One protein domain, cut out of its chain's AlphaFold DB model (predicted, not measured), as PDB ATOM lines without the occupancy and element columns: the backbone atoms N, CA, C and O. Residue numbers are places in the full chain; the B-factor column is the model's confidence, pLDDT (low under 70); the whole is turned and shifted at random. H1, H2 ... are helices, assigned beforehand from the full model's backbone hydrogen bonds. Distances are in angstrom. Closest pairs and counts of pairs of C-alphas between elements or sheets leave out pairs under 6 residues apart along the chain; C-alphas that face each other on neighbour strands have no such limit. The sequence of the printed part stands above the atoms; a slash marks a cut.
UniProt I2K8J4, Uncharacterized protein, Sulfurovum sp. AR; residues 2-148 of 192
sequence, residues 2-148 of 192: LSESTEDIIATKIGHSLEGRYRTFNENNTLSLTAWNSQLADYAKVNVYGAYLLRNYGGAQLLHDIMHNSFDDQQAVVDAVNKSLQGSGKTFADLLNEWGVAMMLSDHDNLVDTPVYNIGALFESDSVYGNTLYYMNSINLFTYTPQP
ATOM      1  N   LEU A   2     630.401 384.200 473.236       79.94
ATOM      2  CA  LEU A   2     631.584 384.820 473.865       79.94
ATOM      3  C   LEU A   2     631.963 384.244 475.238       79.94
ATOM      4  O   LEU A   2     633.144 384.011 475.483       79.94
ATOM      5  N   SER A   3     630.985 383.957 476.102       78.94
ATOM      6  CA  SER A   3     631.205 383.236 477.368       78.94
ATOM      7  C   SER A   3     631.894 381.892 477.132       78.94
ATOM      8  O   SER A   3     632.910 381.584 477.747       78.94
ATOM      9  N   GLU A   4     631.398 381.136 476.154       84.06
ATOM     10  CA  GLU A   4     631.888 379.795 475.850       84.06
ATOM     11  C   GLU A   4     633.286 379.796 475.226       84.06
ATOM     12  O   GLU A   4     634.075 378.896 475.500       84.06
ATOM     13  N   SER A   5     633.587 380.793 474.390       83.81
ATOM     14  CA  SER A   5     634.918 381.009 473.812       83.81
ATOM     15  C   SER A   5     635.924 381.464 474.870       83.81
ATOM     16  O   SER A   5     637.074 381.039 474.851       83.81
ATOM     17  N   THR A   6     635.491 382.304 475.817       84.50
ATOM     18  CA  THR A   6     636.334 382.741 476.938       84.50
ATOM     19  C   THR A   6     636.766 381.545 477.770       84.50
ATOM     20  O   THR A   6     637.948 381.405 478.075       84.50
ATOM     21  N   GLU A   7     635.823 380.658 478.096       84.12
ATOM     22  CA  GLU A   7     636.115 379.427 478.825       84.12
ATOM     23  C   GLU A   7     637.128 378.543 478.096       84.12
ATOM     24  O   GLU A   7     638.021 378.019 478.754       84.12
ATOM     25  N   ASP A   8     637.050 378.420 476.766       84.31
ATOM     26  CA  ASP A   8     638.019 377.640 475.978       84.31
ATOM     27  C   ASP A   8     639.449 378.176 476.116       84.31
ATOM     28  O   ASP A   8     640.384 377.429 476.403       84.31
ATOM     29  N   ILE A   9     639.603 379.496 476.033       85.38
ATOM     30  CA  ILE A   9     640.899 380.177 476.134       85.38
ATOM     31  C   ILE A   9     641.525 380.060 477.527       85.38
ATOM     32  O   ILE A   9     642.748 379.959 477.657       85.38
ATOM     33  N   ILE A  10     640.714 380.110 478.587       85.25
ATOM     34  CA  ILE A  10     641.221 380.080 479.967       85.25
ATOM     35  C   ILE A  10     641.240 378.676 480.573       85.25
ATOM     36  O   ILE A  10     641.863 378.502 481.622       85.25
ATOM     37  N   ALA A  11     640.601 377.681 479.945       84.31
ATOM     38  CA  ALA A  11     640.410 376.339 480.498       84.31
ATOM     39  C   ALA A  11     641.716 375.715 481.004       84.31
ATOM     40  O   ALA A  11     641.784 375.237 482.138       84.31
ATOM     41  N   THR A  12     642.779 375.808 480.203       78.06
ATOM     42  CA  THR A  12     644.110 375.277 480.540       78.06
ATOM     43  C   THR A  12     644.749 375.976 481.741       78.06
ATOM     44  O   THR A  12     645.504 375.351 482.481       78.06
ATOM     45  N   LYS A  13     644.422 377.249 481.988       82.19
ATOM     46  CA  LYS A  13     644.943 378.021 483.127       82.19
ATOM     47  C   LYS A  13     644.236 377.693 484.438       82.19
ATOM     48  O   LYS A  13     644.861 377.775 485.491       82.19
ATOM     49  N   ILE A  14     642.951 377.353 484.379       86.00
ATOM     50  CA  ILE A  14     642.122 377.099 485.567       86.00
ATOM     51  C   ILE A  14     641.861 375.607 485.823       86.00
ATOM     52  O   ILE A  14     641.150 375.271 486.765       86.00
ATOM     53  N   GLY A  15     642.419 374.710 485.001       80.38
ATOM     54  CA  GLY A  15     642.207 373.264 485.121       80.38
ATOM     55  C   GLY A  15     640.773 372.827 484.801       80.38
ATOM     56  O   GLY A  15     640.284 371.859 485.377       80.38
ATOM     57  N   HIS A  16     640.086 373.555 483.918       82.69
ATOM     58  CA  HIS A  16     638.717 373.256 483.496       82.69
ATOM     59  C   HIS A  16     638.708 372.360 482.249       82.69
ATOM     60  O   HIS A  16     639.586 372.470 481.393       82.69
ATOM     61  N   SER A  17     637.705 371.487 482.131       82.06
ATOM     62  CA  SER A  17     637.523 370.602 480.976       82.06
ATOM     63  C   SER A  17     636.282 370.991 480.181       82.06
ATOM     64  O   SER A  17     635.213 371.224 480.741       82.06
ATOM     65  N   LEU A  18     636.420 371.018 478.856       83.94
ATOM     66  CA  LEU A  18     635.340 371.326 477.914       83.94
ATOM     67  C   LEU A  18     634.715 370.063 477.310       83.94
ATOM     68  O   LEU A  18     633.792 370.158 476.503       83.94
ATOM     69  N   GLU A  19     635.175 368.876 477.717       86.25
ATOM     70  CA  GLU A  19     634.760 367.586 477.151       86.25
ATOM     71  C   GLU A  19     633.240 367.407 477.120       86.25
ATOM     72  O   GLU A  19     632.686 366.948 476.123       86.25
ATOM     73  N   GLY A  20     632.539 367.814 478.184       87.12
ATOM     74  CA  GLY A  20     631.079 367.712 478.257       87.12
ATOM     75  C   GLY A  20     630.361 368.438 477.114       87.12
ATOM     76  O   GLY A  20     629.330 367.970 476.630       87.12
ATOM     77  N   ARG A  21     630.927 369.547 476.631       89.38
ATOM     78  CA  ARG A  21     630.357 370.352 475.543       89.38
ATOM     79  C   ARG A  21     630.569 369.688 474.198       89.38
ATOM     80  O   ARG A  21     629.622 369.605 473.426       89.38
ATOM     81  N   TYR A  22     631.757 369.138 473.953       93.12
ATOM     82  CA  TYR A  22     632.032 368.378 472.732       93.12
ATOM     83  C   TYR A  22     631.174 367.115 472.649       93.12
ATOM     84  O   TYR A  22     630.622 366.820 471.596       93.12
ATOM     85  N   ARG A  23     630.953 366.429 473.776       94.00
ATOM     86  CA  ARG A  23     630.015 365.296 473.858       94.00
ATOM     87  C   ARG A  23     628.578 365.711 473.529       94.00
ATOM     88  O   ARG A  23     627.939 365.089 472.689       94.00
ATOM     89  N   THR A  24     628.097 366.790 474.149       94.44
ATOM     90  CA  THR A  24     626.741 367.322 473.911       94.44
ATOM     91  C   THR A  24     626.576 367.768 472.457       94.44
ATOM     92  O   THR A  24     625.524 367.574 471.850       94.44
ATOM     93  N   PHE A  25     627.625 368.354 471.880       94.06
ATOM     94  CA  PHE A  25     627.657 368.732 470.478       94.06
ATOM     95  C   PHE A  25     627.613 367.515 469.553       94.06
ATOM     96  O   PHE A  25     626.833 367.517 468.613       94.06
ATOM     97  N   ASN A  26     628.389 366.466 469.828       95.12
ATOM     98  CA  ASN A  26     628.414 365.248 469.018       95.12
ATOM     99  C   ASN A  26     627.047 364.558 468.930       95.12
ATOM    100  O   ASN A  26     626.688 364.052 467.871       95.12
ATOM    101  N   GLU A  27     626.262 364.583 470.010       93.25
ATOM    102  CA  GLU A  27     624.878 364.081 470.029       93.25
ATOM    103  C   GLU A  27     623.929 364.904 469.141       93.25
ATOM    104  O   GLU A  27     622.849 364.439 468.783       93.25
ATOM    105  N   ASN A  28     624.328 366.130 468.795       92.62
ATOM    106  CA  ASN A  28     623.513 367.155 468.150       92.62
ATOM    107  C   ASN A  28     624.261 367.846 466.990       92.62
ATOM    108  O   ASN A  28     624.014 369.015 466.688       92.62
ATOM    109  N   ASN A  29     625.184 367.143 466.327       91.38
ATOM    110  CA  ASN A  29     626.125 367.706 465.348       91.38
ATOM    111  C   ASN A  29     625.459 368.222 464.058       91.38
ATOM    112  O   ASN A  29     626.114 368.869 463.241       91.38
ATOM    113  N   THR A  30     624.159 367.969 463.891       90.50
ATOM    114  CA  THR A  30     623.336 368.439 462.770       90.50
ATOM    115  C   THR A  30     622.606 369.753 463.049       90.50
ATOM    116  O   THR A  30     621.964 370.292 462.146       90.50
ATOM    117  N   LEU A  31     622.675 370.290 464.275       89.00
ATOM    118  CA  LEU A  31     622.000 371.542 464.612       89.00
ATOM    119  C   LEU A  31     622.564 372.714 463.804       89.00
ATOM    120  O   LEU A  31     623.767 372.968 463.810       89.00
ATOM    121  N   SER A  32     621.664 373.495 463.203       87.50
ATOM    122  CA  SER A  32     622.020 374.778 462.598       87.50
ATOM    123  C   SER A  32     622.598 375.723 463.653       87.50
ATOM    124  O   SER A  32     622.033 375.872 464.746       87.50
ATOM    125  N   LEU A  33     623.706 376.384 463.309       87.00
ATOM    126  CA  LEU A  33     624.344 377.374 464.175       87.00
ATOM    127  C   LEU A  33     623.447 378.592 464.426       87.00
ATOM    128  O   LEU A  33     623.469 379.136 465.527       87.00
ATOM    129  N   THR A  34     622.667 379.016 463.428       86.25
ATOM    130  CA  THR A  34     621.876 380.260 463.498       86.25
ATOM    131  C   THR A  34     620.498 380.078 464.130       86.25
ATOM    132  O   THR A  34     619.849 381.060 464.484       86.25
ATOM    133  N   ALA A  35     620.047 378.838 464.321       88.44
ATOM    134  CA  ALA A  35     618.848 378.550 465.101       88.44
ATOM    135  C   ALA A  35     619.164 378.603 466.604       88.44
ATOM    136  O   ALA A  35     620.242 378.189 467.017       88.44
ATOM    137  N   TRP A  36     618.229 379.043 467.450       89.88
ATOM    138  CA  TRP A  36     618.412 379.039 468.906       89.88
ATOM    139  C   TRP A  36     617.140 378.576 469.616       89.88
ATOM    140  O   TRP A  36     616.114 379.249 469.554       89.88
ATOM    141  N   ASN A  37     617.215 377.444 470.318       90.94
ATOM    142  CA  ASN A  37     616.070 376.811 470.985       90.94
ATOM    143  C   ASN A  37     616.169 376.858 472.522       90.94
ATOM    144  O   ASN A  37     615.364 376.235 473.219       90.94
ATOM    145  N   SER A  38     617.142 377.603 473.058       90.88
ATOM    146  CA  SER A  38     617.434 377.709 474.496       90.88
ATOM    147  C   SER A  38     617.669 376.355 475.182       90.88
ATOM    148  O   SER A  38     617.265 376.151 476.324       90.88
ATOM    149  N   GLN A  39     618.314 375.421 474.481       93.31
ATOM    150  CA  GLN A  39     618.708 374.108 474.992       93.31
ATOM    151  C   GLN A  39     620.215 374.048 475.263       93.31
ATOM    152  O   GLN A  39     620.995 374.797 474.680       93.31
ATOM    153  N   LEU A  40     620.658 373.092 476.089       90.38
ATOM    154  CA  LEU A  40     622.090 372.855 476.339       90.38
ATOM    155  C   LEU A  40     622.888 372.633 475.041       90.38
ATOM    156  O   LEU A  40     624.015 373.109 474.915       90.38
ATOM    157  N   ALA A  41     622.281 371.978 474.050       92.19
ATOM    158  CA  ALA A  41     622.892 371.760 472.743       92.19
ATOM    159  C   ALA A  41     623.165 373.067 471.970       92.19
ATOM    160  O   ALA A  41     624.121 373.131 471.197       92.19
ATOM    161  N   ASP A  42     622.389 374.130 472.211       91.44
ATOM    162  CA  ASP A  42     622.638 375.439 471.602       91.44
ATOM    163  C   ASP A  42     623.912 376.089 472.157       91.44
ATOM    164  O   ASP A  42     624.676 376.697 471.410       91.44
ATOM    165  N   TYR A  43     624.198 375.905 473.448       91.12
ATOM    166  CA  TYR A  43     625.458 376.348 474.052       91.12
ATOM    167  C   TYR A  43     626.646 375.511 473.561       91.12
ATOM    168  O   TYR A  43     627.715 376.052 473.278       91.12
ATOM    169  N   ALA A  44     626.450 374.201 473.395       92.62
ATOM    170  CA  ALA A  44     627.479 373.301 472.884       92.62
ATOM    171  C   ALA A  44     627.905 373.657 471.449       92.62
ATOM    172  O   ALA A  44     629.099 373.787 471.181       92.62
ATOM    173  N   LYS A  45     626.957 373.901 470.532       92.06
ATOM    174  CA  LYS A  45     627.297 374.264 469.143       92.06
ATOM    175  C   LYS A  45     627.991 375.624 469.029       92.06
ATOM    176  O   LYS A  45     628.939 375.747 468.260       92.06
ATOM    177  N   VAL A  46     627.595 376.629 469.822       92.00
ATOM    178  CA  VAL A  46     628.290 377.931 469.804       92.00
ATOM    179  C   VAL A  46     629.660 377.865 470.476       92.00
ATOM    180  O   VAL A  46     630.543 378.625 470.088       92.00
ATOM    181  N   ASN A  47     629.866 376.968 471.448       92.38
ATOM    182  CA  ASN A  47     631.196 376.682 471.992       92.38
ATOM    183  C   ASN A  47     632.099 376.068 470.920       92.38
ATOM    184  O   ASN A  47     633.213 376.542 470.731       92.38
ATOM    185  N   VAL A  48     631.605 375.067 470.190       93.69
ATOM    186  CA  VAL A  48     632.355 374.408 469.117       93.69
ATOM    187  C   VAL A  48     632.684 375.390 467.990       93.69
ATOM    188  O   VAL A  48     633.838 375.457 467.569       93.69
ATOM    189  N   TYR A  49     631.733 376.221 467.559       94.50
ATOM    190  CA  TYR A  49     632.002 377.282 466.581       94.50
ATOM    191  C   TYR A  49     633.001 378.329 467.096       94.50
ATOM    192  O   TYR A  49     633.926 378.714 466.384       94.50
ATOM    193  N   GLY A  50     632.870 378.749 468.357       93.88
ATOM    194  CA  GLY A  50     633.829 379.644 468.999       93.88
ATOM    195  C   GLY A  50     635.242 379.060 469.012       93.88
ATOM    196  O   GLY A  50     636.181 379.715 468.574       93.88
ATOM    197  N   ALA A  51     635.383 377.801 469.431       92.88
ATOM    198  CA  ALA A  51     636.645 377.068 469.445       92.88
ATOM    199  C   ALA A  51     637.301 377.002 468.054       92.88
ATOM    200  O   ALA A  51     638.525 377.107 467.941       92.88
ATOM    201  N   TYR A  52     636.489 376.866 467.003       94.44
ATOM    202  CA  TYR A  52     636.938 376.942 465.616       94.44
ATOM    203  C   TYR A  52     637.490 378.327 465.273       94.44
ATOM    204  O   TYR A  52     638.627 378.431 464.814       94.44
ATOM    205  N   LEU A  53     636.723 379.387 465.535       95.19
ATOM    206  CA  LEU A  53     637.133 380.750 465.202       95.19
ATOM    207  C   LEU A  53     638.475 381.104 465.851       95.19
ATOM    208  O   LEU A  53     639.380 381.610 465.191       95.19
ATOM    209  N   LEU A  54     638.620 380.779 467.137       92.69
ATOM    210  CA  LEU A  54     639.827 381.070 467.903       92.69
ATOM    211  C   LEU A  54     641.064 380.355 467.350       92.69
ATOM    212  O   LEU A  54     642.127 380.962 467.262       92.69
ATOM    213  N   ARG A  55     640.932 379.090 466.939       92.06
ATOM    214  CA  ARG A  55     642.046 378.301 466.388       92.06
ATOM    215  C   ARG A  55     642.481 378.744 464.993       92.06
ATOM    216  O   ARG A  55     643.597 378.435 464.604       92.06
ATOM    217  N   ASN A  56     641.622 379.447 464.254       93.00
ATOM    218  CA  ASN A  56     641.862 379.759 462.842       93.00
ATOM    219  C   ASN A  56     642.088 381.251 462.557       93.00
ATOM    220  O   ASN A  56     642.674 381.579 461.528       93.00
ATOM    221  N   TYR A  57     641.647 382.155 463.441       93.38
ATOM    222  CA  TYR A  57     641.629 383.596 463.146       93.38
ATOM    223  C   TYR A  57     642.176 384.493 464.268       93.38
ATOM    224  O   TYR A  57     641.847 385.675 464.318       93.38
ATOM    225  N   GLY A  58     643.025 383.965 465.158       90.00
ATOM    226  CA  GLY A  58     643.831 384.801 466.065       90.00
ATOM    227  C   GLY A  58     643.536 384.672 467.561       90.00
ATOM    228  O   GLY A  58     643.809 385.606 468.316       90.00
ATOM    229  N   GLY A  59     642.955 383.554 468.006       90.75
ATOM    230  CA  GLY A  59     642.867 383.175 469.420       90.75
ATOM    231  C   GLY A  59     642.372 384.282 470.350       90.75
ATOM    232  O   GLY A  59     641.311 384.871 470.146       90.75
ATOM    233  N   ALA A  60     643.138 384.577 471.401       90.75
ATOM    234  CA  ALA A  60     642.753 385.577 472.400       90.75
ATOM    235  C   ALA A  60     642.592 386.996 471.830       90.75
ATOM    236  O   ALA A  60     641.715 387.728 472.293       90.75
ATOM    237  N   GLN A  61     643.369 387.366 470.804       91.94
ATOM    238  CA  GLN A  61     643.200 388.643 470.106       91.94
ATOM    239  C   GLN A  61     641.838 388.704 469.407       91.94
ATOM    240  O   GLN A  61     641.126 389.696 469.545       91.94
ATOM    241  N   LEU A  62     641.429 387.623 468.733       94.19
ATOM    242  CA  LEU A  62     640.118 387.553 468.088       94.19
ATOM    243  C   LEU A  62     638.986 387.745 469.103       94.19
ATOM    244  O   LEU A  62     638.074 388.535 468.869       94.19
ATOM    245  N   LEU A  63     639.048 387.051 470.245       92.44
ATOM    246  CA  LEU A  63     638.034 387.197 471.292       92.44
ATOM    247  C   LEU A  63     637.953 388.643 471.799       92.44
ATOM    248  O   LEU A  63     636.855 389.190 471.919       92.44
ATOM    249  N   HIS A  64     639.106 389.265 472.061       93.19
ATOM    250  CA  HIS A  64     639.179 390.669 472.454       93.19
ATOM    251  C   HIS A  64     638.506 391.580 471.419       93.19
ATOM    252  O   HIS A  64     637.709 392.442 471.795       93.19
ATOM    253  N   ASP A  65     638.796 391.372 470.135       95.38
ATOM    254  CA  ASP A  65     638.324 392.224 469.043       95.38
ATOM    255  C   ASP A  65     636.829 392.070 468.756       95.38
ATOM    256  O   ASP A  65     636.207 393.023 468.281       95.38
ATOM    257  N   ILE A  66     636.236 390.913 469.071       95.56
ATOM    258  CA  ILE A  66     634.777 390.748 469.057       95.56
ATOM    259  C   ILE A  66     634.155 391.475 470.257       95.56
ATOM    260  O   ILE A  66     633.152 392.164 470.104       95.56
ATOM    261  N   MET A  67     634.743 391.353 471.453       93.19
ATOM    262  CA  MET A  67     634.203 391.963 472.678       93.19
ATOM    263  C   MET A  67     634.288 393.494 472.699       93.19
ATOM    264  O   MET A  67     633.441 394.139 473.309       93.19
ATOM    265  N   HIS A  68     635.308 394.068 472.060       95.19
ATOM    266  CA  HIS A  68     635.528 395.516 471.983       95.19
ATOM    267  C   HIS A  68     635.088 396.097 470.636       95.19
ATOM    268  O   HIS A  68     635.564 397.155 470.217       95.19
ATOM    269  N   ASN A  69     634.197 395.393 469.942       96.50
ATOM    270  CA  ASN A  69     633.650 395.847 468.679       96.50
ATOM    271  C   ASN A  69     632.523 396.869 468.885       96.50
ATOM    272  O   ASN A  69     631.817 396.840 469.889       96.50
ATOM    273  N   SER A  70     632.336 397.765 467.914       97.19
ATOM    274  CA  SER A  70     631.163 398.647 467.857       97.19
ATOM    275  C   SER A  70     629.956 398.004 467.171       97.19
ATOM    276  O   SER A  70     628.874 398.586 467.179       97.19
ATOM    277  N   PHE A  71     630.154 396.866 466.507       97.12
ATOM    278  CA  PHE A  71     629.098 396.069 465.900       97.12
ATOM    279  C   PHE A  71     628.574 395.007 466.867       97.12
ATOM    280  O   PHE A  71     629.269 394.606 467.798       97.12
ATOM    281  N   ASP A  72     627.388 394.490 466.553       92.12
ATOM    282  CA  ASP A  72     626.749 393.380 467.253       92.12
ATOM    283  C   ASP A  72     626.643 392.135 466.350       92.12
ATOM    284  O   ASP A  72     626.919 392.173 465.141       92.12
ATOM    285  N   ASP A  73     626.224 391.020 466.951       90.06
ATOM    286  CA  ASP A  73     625.887 389.763 466.277       90.06
ATOM    287  C   ASP A  73     626.977 389.273 465.299       90.06
ATOM    288  O   ASP A  73     628.176 389.293 465.592       90.06
ATOM    289  N   GLN A  74     626.574 388.791 464.119       93.25
ATOM    290  CA  GLN A  74     627.486 388.271 463.101       93.25
ATOM    291  C   GLN A  74     628.453 389.338 462.568       93.25
ATOM    292  O   GLN A  74     629.546 388.995 462.121       93.25
ATOM    293  N   GLN A  75     628.078 390.621 462.608       96.62
ATOM    294  CA  GLN A  75     628.915 391.691 462.070       96.62
ATOM    295  C   GLN A  75     630.140 391.924 462.958       96.62
ATOM    296  O   GLN A  75     631.228 392.132 462.427       96.62
ATOM    297  N   ALA A  76     629.993 391.809 464.282       97.12
ATOM    298  CA  ALA A  76     631.119 391.853 465.217       97.12
ATOM    299  C   ALA A  76     632.127 390.724 464.949       97.12
ATOM    300  O   ALA A  76     633.338 390.945 464.960       97.12
ATOM    301  N   VAL A  77     631.620 389.519 464.662       96.56
ATOM    302  CA  VAL A  77     632.444 388.347 464.329       96.56
ATOM    303  C   VAL A  77     633.197 388.566 463.026       96.56
ATOM    304  O   VAL A  77     634.412 388.404 462.986       96.56
ATOM    305  N   VAL A  78     632.486 388.956 461.968       98.06
ATOM    306  CA  VAL A  78     633.078 389.180 460.646       98.06
ATOM    307  C   VAL A  78     634.108 390.306 460.694       98.06
ATOM    308  O   VAL A  78     635.195 390.142 460.147       98.06
ATOM    309  N   ASP A  79     633.813 391.423 461.363       98.38
ATOM    310  CA  ASP A  79     634.763 392.531 461.510       98.38
ATOM    311  C   ASP A  79     636.047 392.092 462.225       98.38
ATOM    312  O   ASP A  79     637.144 392.379 461.753       98.38
ATOM    313  N   ALA A  80     635.926 391.350 463.329       97.50
ATOM    314  CA  ALA A  80     637.083 390.859 464.069       97.50
ATOM    315  C   ALA A  80     637.904 389.840 463.263       97.50
ATOM    316  O   ALA A  80     639.125 389.961 463.185       97.50
ATOM    317  N   VAL A  81     637.252 388.874 462.605       97.25
ATOM    318  CA  VAL A  81     637.936 387.864 461.779       97.25
ATOM    319  C   VAL A  81     638.700 388.515 460.626       97.25
ATOM    320  O   VAL A  81     639.847 388.144 460.369       97.25
ATOM    321  N   ASN A  82     638.121 389.532 459.984       98.00
ATOM    322  CA  ASN A  82     638.750 390.256 458.877       98.00
ATOM    323  C   ASN A  82     640.031 391.020 459.266       98.00
ATOM    324  O   ASN A  82     640.763 391.450 458.376       98.00
ATOM    325  N   LYS A  83     640.332 391.177 460.564       95.94
ATOM    326  CA  LYS A  83     641.600 391.758 461.045       95.94
ATOM    327  C   LYS A  83     642.763 390.763 461.003       95.94
ATOM    328  O   LYS A  83     643.917 391.185 461.031       95.94
ATOM    329  N   SER A  84     642.478 389.461 460.938       93.00
ATOM    330  CA  SER A  84     643.492 388.412 460.785       93.00
ATOM    331  C   SER A  84     643.864 388.204 459.313       93.00
ATOM    332  O   SER A  84     643.038 388.399 458.418       93.00
ATOM    333  N   LEU A  85     645.098 387.759 459.045       91.19
ATOM    334  CA  LEU A  85     645.552 387.472 457.677       91.19
ATOM    335  C   LEU A  85     644.700 386.374 457.025       91.19
ATOM    336  O   LEU A  85     644.299 386.503 455.872       91.19
ATOM    337  N   GLN A  86     644.401 385.318 457.782       91.44
ATOM    338  CA  GLN A  86     643.612 384.172 457.335       91.44
ATOM    339  C   GLN A  86     642.142 384.535 457.128       91.44
ATOM    340  O   GLN A  86     641.477 383.898 456.321       91.44
ATOM    341  N   GLY A  87     641.628 385.531 457.853       94.62
ATOM    342  CA  GLY A  87     640.227 385.943 457.812       94.62
ATOM    343  C   GLY A  87     639.908 387.091 456.855       94.62
ATOM    344  O   GLY A  87     638.732 387.361 456.624       94.62
ATOM    345  N   SER A  88     640.915 387.765 456.295       96.25
ATOM    346  CA  SER A  88     640.732 388.937 455.431       96.25
ATOM    347  C   SER A  88     639.857 388.639 454.205       96.25
ATOM    348  O   SER A  88     640.148 387.751 453.407       96.25
ATOM    349  N   GLY A  89     638.816 389.448 454.012       97.06
ATOM    350  CA  GLY A  89     637.843 389.347 452.926       97.06
ATOM    351  C   GLY A  89     636.702 388.353 453.168       97.06
ATOM    352  O   GLY A  89     635.831 388.247 452.306       97.06
ATOM    353  N   LYS A  90     636.673 387.640 454.302       97.25
ATOM    354  CA  LYS A  90     635.644 386.627 454.565       97.25
ATOM    355  C   LYS A  90     634.316 387.247 454.978       97.25
ATOM    356  O   LYS A  90     634.249 388.185 455.775       97.25
ATOM    357  N   THR A  91     633.246 386.653 454.471       96.81
ATOM    358  CA  THR A  91     631.865 386.876 454.895       96.81
ATOM    359  C   THR A  91     631.457 385.862 455.961       96.81
ATOM    360  O   THR A  91     632.101 384.830 456.139       96.81
ATOM    361  N   PHE A  92     630.332 386.092 456.643       94.44
ATOM    362  CA  PHE A  92     629.805 385.108 457.595       94.44
ATOM    363  C   PHE A  92     629.487 383.756 456.932       94.44
ATOM    364  O   PHE A  92     629.681 382.709 457.543       94.44
ATOM    365  N   ALA A  93     629.046 383.765 455.668       91.88
ATOM    366  CA  ALA A  93     628.779 382.543 454.915       91.88
ATOM    367  C   ALA A  93     630.058 381.726 454.670       91.88
ATOM    368  O   ALA A  93     630.021 380.503 454.811       91.88
ATOM    369  N   ASP A  94     631.182 382.393 454.386       94.38
ATOM    370  CA  ASP A  94     632.484 381.730 454.243       94.38
ATOM    371  C   ASP A  94     632.889 381.062 455.560       94.38
ATOM    372  O   ASP A  94     633.253 379.890 455.572       94.38
ATOM    373  N   LEU A  95     632.722 381.763 456.690       94.88
ATOM    374  CA  LEU A  95     633.039 381.219 458.018       94.88
ATOM    375  C   LEU A  95     632.181 380.003 458.381       94.88
ATOM    376  O   LEU A  95     632.676 379.077 459.015       94.88
ATOM    377  N   LEU A  96     630.898 379.997 458.004       92.00
ATOM    378  CA  LEU A  96     630.018 378.844 458.212       92.00
ATOM    379  C   LEU A  96     630.431 377.650 457.346       92.00
ATOM    380  O   LEU A  96     630.406 376.516 457.825       92.00
ATOM    381  N   ASN A  97     630.792 377.897 456.085       91.50
ATOM    382  CA  ASN A  97     631.235 376.845 455.176       91.50
ATOM    383  C   ASN A  97     632.528 376.196 455.682       91.50
ATOM    384  O   ASN A  97     632.610 374.976 455.817       91.50
ATOM    385  N   GLU A  98     633.499 377.028 456.037       94.19
ATOM    386  CA  GLU A  98     634.803 376.619 456.543       94.19
ATOM    387  C   GLU A  98     634.723 375.905 457.893       94.19
ATOM    388  O   GLU A  98     635.401 374.899 458.103       94.19
ATOM    389  N   TRP A  99     633.831 376.352 458.778       94.19
ATOM    390  CA  TRP A  99     633.538 375.640 460.017       94.19
ATOM    391  C   TRP A  99     633.014 374.224 459.757       94.19
ATOM    392  O   TRP A  99     633.462 373.274 460.403       94.19
ATOM    393  N   GLY A 100     632.105 374.067 458.789       92.19
ATOM    394  CA  GLY A 100     631.614 372.753 458.379       92.19
ATOM    395  C   GLY A 100     632.744 371.848 457.892       92.19
ATOM    396  O   GLY A 100     632.859 370.710 458.345       92.19
ATOM    397  N   VAL A 101     633.648 372.366 457.054       93.06
ATOM    398  CA  VAL A 101     634.839 371.625 456.599       93.06
ATOM    399  C   VAL A 101     635.719 371.200 457.779       93.06
ATOM    400  O   VAL A 101     636.036 370.015 457.908       93.06
ATOM    401  N   ALA A 102     636.050 372.132 458.678       94.25
ATOM    402  CA  ALA A 102     636.881 371.865 459.850       94.25
ATOM    403  C   ALA A 102     636.272 370.786 460.755       94.25
ATOM    404  O   ALA A 102     636.981 369.906 461.244       94.25
ATOM    405  N   MET A 103     634.953 370.820 460.969       92.81
ATOM    406  CA  MET A 103     634.248 369.784 461.726       92.81
ATOM    407  C   MET A 103     634.376 368.409 461.072       92.81
ATOM    408  O   MET A 103     634.767 367.440 461.733       92.81
ATOM    409  N   MET A 104     634.053 368.324 459.777       92.12
ATOM    410  CA  MET A 104     634.048 367.074 459.010       92.12
ATOM    411  C   MET A 104     635.419 366.387 459.024       92.12
ATOM    412  O   MET A 104     635.488 365.154 459.067       92.12
ATOM    413  N   LEU A 105     636.481 367.192 459.087       93.69
ATOM    414  CA  LEU A 105     637.880 366.778 459.116       93.69
ATOM    415  C   LEU A 105     638.534 366.864 460.507       93.69
ATOM    416  O   LEU A 105     639.753 366.799 460.609       93.69
ATOM    417  N   SER A 106     637.764 366.995 461.592       94.94
ATOM    418  CA  SER A 106     638.327 367.169 462.946       94.94
ATOM    419  C   SER A 106     639.198 365.999 463.435       94.94
ATOM    420  O   SER A 106     640.006 366.165 464.343       94.94
ATOM    421  N   ASP A 107     639.070 364.817 462.839       94.56
ATOM    422  CA  ASP A 107     639.919 363.649 463.095       94.56
ATOM    423  C   ASP A 107     641.231 363.623 462.306       94.56
ATOM    424  O   ASP A 107     642.066 362.762 462.569       94.56
ATOM    425  N   HIS A 108     641.434 364.563 461.388       92.75
ATOM    426  CA  HIS A 108     642.657 364.695 460.607       92.75
ATOM    427  C   HIS A 108     643.527 365.810 461.189       92.75
ATOM    428  O   HIS A 108     643.021 366.861 461.578       92.75
ATOM    429  N   ASP A 109     644.835 365.583 461.244       90.44
ATOM    430  CA  ASP A 109     645.829 366.611 461.541       90.44
ATOM    431  C   ASP A 109     646.663 366.936 460.291       90.44
ATOM    432  O   ASP A 109     646.520 366.301 459.244       90.44
ATOM    433  N   ASN A 110     647.510 367.968 460.383       83.69
ATOM    434  CA  ASN A 110     648.456 368.356 459.325       83.69
ATOM    435  C   ASN A 110     647.815 368.659 457.953       83.69
ATOM    436  O   ASN A 110     648.457 368.510 456.911       83.69
ATOM    437  N   LEU A 111     646.555 369.102 457.944       87.31
ATOM    438  CA  LEU A 111     645.898 369.595 456.735       87.31
ATOM    439  C   LEU A 111     646.539 370.915 456.289       87.31
ATOM    440  O   LEU A 111     646.853 371.776 457.110       87.31
ATOM    441  N   VAL A 112     646.722 371.076 454.980       83.19
ATOM    442  CA  VAL A 112     647.291 372.285 454.370       83.19
ATOM    443  C   VAL A 112     646.156 373.129 453.793       83.19
ATOM    444  O   VAL A 112     645.195 372.582 453.253       83.19
ATOM    445  N   ASP A 113     646.253 374.453 453.939       82.19
ATOM    446  CA  ASP A 113     645.304 375.438 453.392       82.19
ATOM    447  C   ASP A 113     643.829 375.173 453.746       82.19
ATOM    448  O   ASP A 113     642.916 375.544 453.010       82.19
ATOM    449  N   THR A 114     643.588 374.521 454.885       85.31
ATOM    450  CA  THR A 114     642.251 374.145 455.349       85.31
ATOM    451  C   THR A 114     642.058 374.631 456.784       85.31
ATOM    452  O   THR A 114     642.962 374.463 457.599       85.31
ATOM    453  N   PRO A 115     640.903 375.217 457.127       86.56
ATOM    454  CA  PRO A 115     640.549 375.520 458.508       86.56
ATOM    455  C   PRO A 115     640.495 374.249 459.369       86.56
ATOM    456  O   PRO A 115     639.952 373.228 458.946       86.56
ATOM    457  N   VAL A 116     641.035 374.299 460.588       91.06
ATOM    458  CA  VAL A 116     641.277 373.103 461.412       91.06
ATOM    459  C   VAL A 116     640.767 373.219 462.843       91.06
ATOM    460  O   VAL A 116     640.799 374.275 463.474       91.06
ATOM    461  N   TYR A 117     640.358 372.073 463.387       91.88
ATOM    462  CA  TYR A 117     640.277 371.845 464.832       91.88
ATOM    463  C   TYR A 117     641.512 371.141 465.388       91.88
ATOM    464  O   TYR A 117     641.845 371.308 466.564       91.88
ATOM    465  N   ASN A 118     642.162 370.332 464.558       90.38
ATOM    466  CA  ASN A 118     643.179 369.390 464.967       90.38
ATOM    467  C   ASN A 118     644.453 369.620 464.156       90.38
ATOM    468  O   ASN A 118     644.447 369.560 462.931       90.38
ATOM    469  N   ILE A 119     645.542 369.891 464.865       87.31
ATOM    470  CA  ILE A 119     646.895 369.980 464.304       87.31
ATOM    471  C   ILE A 119     647.823 368.935 464.936       87.31
ATOM    472  O   ILE A 119     649.035 369.011 464.774       87.31
ATOM    473  N   GLY A 120     647.276 367.998 465.720       84.00
ATOM    474  CA  GLY A 120     648.044 367.001 466.471       84.00
ATOM    475  C   GLY A 120     648.889 367.585 467.615       84.00
ATOM    476  O   GLY A 120     649.645 366.861 468.258       84.00
ATOM    477  N   ALA A 121     648.770 368.888 467.880       82.81
ATOM    478  CA  ALA A 121     649.613 369.644 468.804       82.81
ATOM    479  C   ALA A 121     648.846 370.786 469.505       82.81
ATOM    480  O   ALA A 121     647.626 370.933 469.359       82.81
ATOM    481  N   LEU A 122     649.564 371.586 470.299       82.25
ATOM    482  CA  LEU A 122     649.063 372.828 470.889       82.25
ATOM    483  C   LEU A 122     649.087 373.959 469.857       82.25
ATOM    484  O   LEU A 122     650.059 374.113 469.120       82.25
ATOM    485  N   PHE A 123     648.053 374.797 469.855       81.06
ATOM    486  CA  PHE A 123     648.080 376.056 469.115       81.06
ATOM    487  C   PHE A 123     648.893 377.075 469.926       81.06
ATOM    488  O   PHE A 123     648.407 377.582 470.938       81.06
ATOM    489  N   GLU A 124     650.142 377.344 469.532       70.50
ATOM    490  CA  GLU A 124     651.071 378.203 470.295       70.50
ATOM    491  C   GLU A 124     651.219 379.626 469.731       70.50
ATOM    492  O   GLU A 124     651.303 380.582 470.503       70.50
ATOM    493  N   SER A 125     651.241 379.794 468.404       59.56
ATOM    494  CA  SER A 125     651.544 381.081 467.751       59.56
ATOM    495  C   SER A 125     650.387 382.080 467.781       59.56
ATOM    496  O   SER A 125     650.618 383.263 468.012       59.56
ATOM    497  N   ASP A 126     649.147 381.611 467.635       63.91
ATOM    498  CA  ASP A 126     647.932 382.452 467.629       63.91
ATOM    499  C   ASP A 126     647.333 382.647 469.032       63.91
ATOM    500  O   ASP A 126     646.206 383.107 469.219       63.91
ATOM    501  N   SER A 127     648.119 382.280 470.038       68.12
ATOM    502  CA  SER A 127     647.722 382.139 471.432       68.12
ATOM    503  C   SER A 127     648.341 383.201 472.338       68.12
ATOM    504  O   SER A 127     648.092 383.207 473.541       68.12
ATOM    505  N   VAL A 128     649.154 384.112 471.802       81.62
ATOM    506  CA  VAL A 128     649.739 385.216 472.572       81.62
ATOM    507  C   VAL A 128     648.871 386.462 472.428       81.62
ATOM    508  O   VAL A 128     648.645 386.945 471.324       81.62
ATOM    509  N   TYR A 129     648.428 387.020 473.554       86.44
ATOM    510  CA  TYR A 129     647.794 388.337 473.610       86.44
ATOM    511  C   TYR A 129     648.467 389.192 474.689       86.44
ATOM    512  O   TYR A 129     648.508 388.830 475.873       86.44
ATOM    513  N   GLY A 130     649.056 390.317 474.269       86.69
ATOM    514  CA  GLY A 130     649.985 391.089 475.096       86.69
ATOM    515  C   GLY A 130     651.182 390.233 475.528       86.69
ATOM    516  O   GLY A 130     651.848 389.628 474.696       86.69
ATOM    517  N   ASN A 131     651.421 390.139 476.840       87.50
ATOM    518  CA  ASN A 131     652.482 389.300 477.420       87.50
ATOM    519  C   ASN A 131     651.960 387.951 477.954       87.50
ATOM    520  O   ASN A 131     652.660 387.274 478.707       87.50
ATOM    521  N   THR A 132     650.716 387.578 477.631       86.62
ATOM    522  CA  THR A 132     650.089 386.350 478.134       86.62
ATOM    523  C   THR A 132     649.926 385.337 477.012       86.62
ATOM    524  O   THR A 132     649.307 385.630 475.993       86.62
ATOM    525  N   LEU A 133     650.439 384.130 477.238       85.94
ATOM    526  CA  LEU A 133     650.218 382.970 476.378       85.94
ATOM    527  C   LEU A 133     648.979 382.185 476.843       85.94
ATOM    528  O   LEU A 133     648.833 381.904 478.039       85.94
ATOM    529  N   TYR A 134     648.104 381.832 475.908       86.19
ATOM    530  CA  TYR A 134     646.829 381.144 476.105       86.19
ATOM    531  C   TYR A 134     646.797 379.820 475.348       86.19
ATOM    532  O   TYR A 134     646.546 379.787 474.155       86.19
ATOM    533  N   TYR A 135     647.020 378.703 476.027       82.44
ATOM    534  CA  TYR A 135     647.067 377.413 475.344       82.44
ATOM    535  C   TYR A 135     645.679 376.923 474.942       82.44
ATOM    536  O   TYR A 135     644.808 376.768 475.801       82.44
ATOM    537  N   MET A 136     645.530 376.587 473.661       86.75
ATOM    538  CA  MET A 136     644.382 375.863 473.122       86.75
ATOM    539  C   MET A 136     644.839 374.505 472.587       86.75
ATOM    540  O   MET A 136     645.771 374.412 471.785       86.75
ATOM    541  N   ASN A 137     644.173 373.440 473.033       87.00
ATOM    542  CA  ASN A 137     644.443 372.084 472.561       87.00
ATOM    543  C   ASN A 137     643.819 371.844 471.181       87.00
ATOM    544  O   ASN A 137     642.755 372.395 470.870       87.00
ATOM    545  N   SER A 138     644.442 370.961 470.396       90.56
ATOM    546  CA  SER A 138     643.778 370.309 469.264       90.56
ATOM    547  C   SER A 138     642.489 369.614 469.710       90.56
ATOM    548  O   SER A 138     642.428 369.030 470.792       90.56
ATOM    549  N   ILE A 139     641.459 369.676 468.870       92.75
ATOM    550  CA  ILE A 139     640.160 369.045 469.107       92.75
ATOM    551  C   ILE A 139     639.928 368.004 468.016       92.75
ATOM    552  O   ILE A 139     639.773 368.348 466.852       92.75
ATOM    553  N   ASN A 140     639.824 366.736 468.406       94.88
ATOM    554  CA  ASN A 140     639.308 365.680 467.544       94.88
ATOM    555  C   ASN A 140     637.911 365.290 468.030       94.88
ATOM    556  O   ASN A 140     637.778 364.691 469.093       94.88
ATOM    557  N   LEU A 141     636.857 365.620 467.274       95.00
ATOM    558  CA  LEU A 141     635.488 365.339 467.723       95.00
ATOM    559  C   LEU A 141     635.212 363.831 467.852       95.00
ATOM    560  O   LEU A 141     634.352 363.436 468.636       95.00
ATOM    561  N   PHE A 142     635.967 362.979 467.153       94.88
ATOM    562  CA  PHE A 142     635.812 361.524 467.167       94.88
ATOM    563  C   PHE A 142     636.481 360.831 468.367       94.88
ATOM    564  O   PHE A 142     636.274 359.630 468.553       94.88
ATOM    565  N   THR A 143     637.251 361.539 469.204       94.62
ATOM    566  CA  THR A 143     637.812 360.958 470.444       94.62
ATOM    567  C   THR A 143     636.870 361.082 471.642       94.62
ATOM    568  O   THR A 143     637.044 360.371 472.632       94.62
ATOM    569  N   TYR A 144     635.846 361.936 471.561       93.94
ATOM    570  CA  TYR A 144     634.831 362.066 472.606       93.94
ATOM    571  C   TYR A 144     633.744 360.992 472.465       93.94
ATOM    572  O   TYR A 144     633.446 360.519 471.371       93.94
ATOM    573  N   THR A 145     633.134 360.605 473.592       93.00
ATOM    574  CA  THR A 145     632.028 359.632 473.626       93.00
ATOM    575  C   THR A 145     630.725 360.307 474.069       93.00
ATOM    576  O   THR A 145     630.676 360.773 475.203       93.00
ATOM    577  N   PRO A 146     629.652 360.320 473.263       94.81
ATOM    578  CA  PRO A 146     629.558 359.674 471.955       94.81
ATOM    579  C   PRO A 146     630.336 360.439 470.878       94.81
ATOM    580  O   PRO A 146     630.608 361.631 471.024       94.81
ATOM    581  N   GLN A 147     630.691 359.729 469.807       94.94
ATOM    582  CA  GLN A 147     631.217 360.317 468.571       94.94
ATOM    583  C   GLN A 147     630.111 361.097 467.836       94.94
ATOM    584  O   GLN A 147     628.935 360.900 468.162       94.94
ATOM    585  N   PRO A 148     630.447 361.962 466.854       94.81
ATOM    586  CA  PRO A 148     629.437 362.632 466.039       94.81
ATOM    587  C   PRO A 148     628.434 361.639 465.452       94.81
ATOM    588  O   PRO A 148     628.814 360.538 465.050       94.81
TER     589      PRO A 148
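This is residues 2 to 148 of the 192 residues of an uncharacterized protein of Sulfurovum sp. AR (UniProt I2K8J4). H3 runs through the middle of a rounded body, crossed by H1 and H2 on one side and H6 on the other. Residues 105 to 148, a stretch of 44 residues after H6, have no named element, and their C-alphas lie 8 to 22 A from the mean of all C-alphas. The 147 printed residues, under half in named helices H1 to H6, are all helix by class and compact, radius of gyration of the C-alphas 14.3 A, spans 37 by 32 by 31 A.

H1, residues 2 to 14, touches H3, residues 40 to 57, the closest C-alphas, Glu 4 and Asn 47, 5.0 A apart. H2, residues 19 to 26, touches residues 40 to 48 of H3 alone. H4, residues 59 to 67, and H5, residues 73 to 81, are a hairpin. H6, residues 92 to 104, only just touches H3, 3 pairs of C-alphas within 8 A. In H2, H3, H4 and H6 every O i to N i+4 pair is within hydrogen-bond range.

C-alpha 2, where H1 begins, is at (631.584, 384.820, 473.865), and C-alpha 104, where H6 ends, is at (634.048, 367.074, 459.010).

The link H2 to H3 is long; residues 125 to 127 have pLDDT under 70.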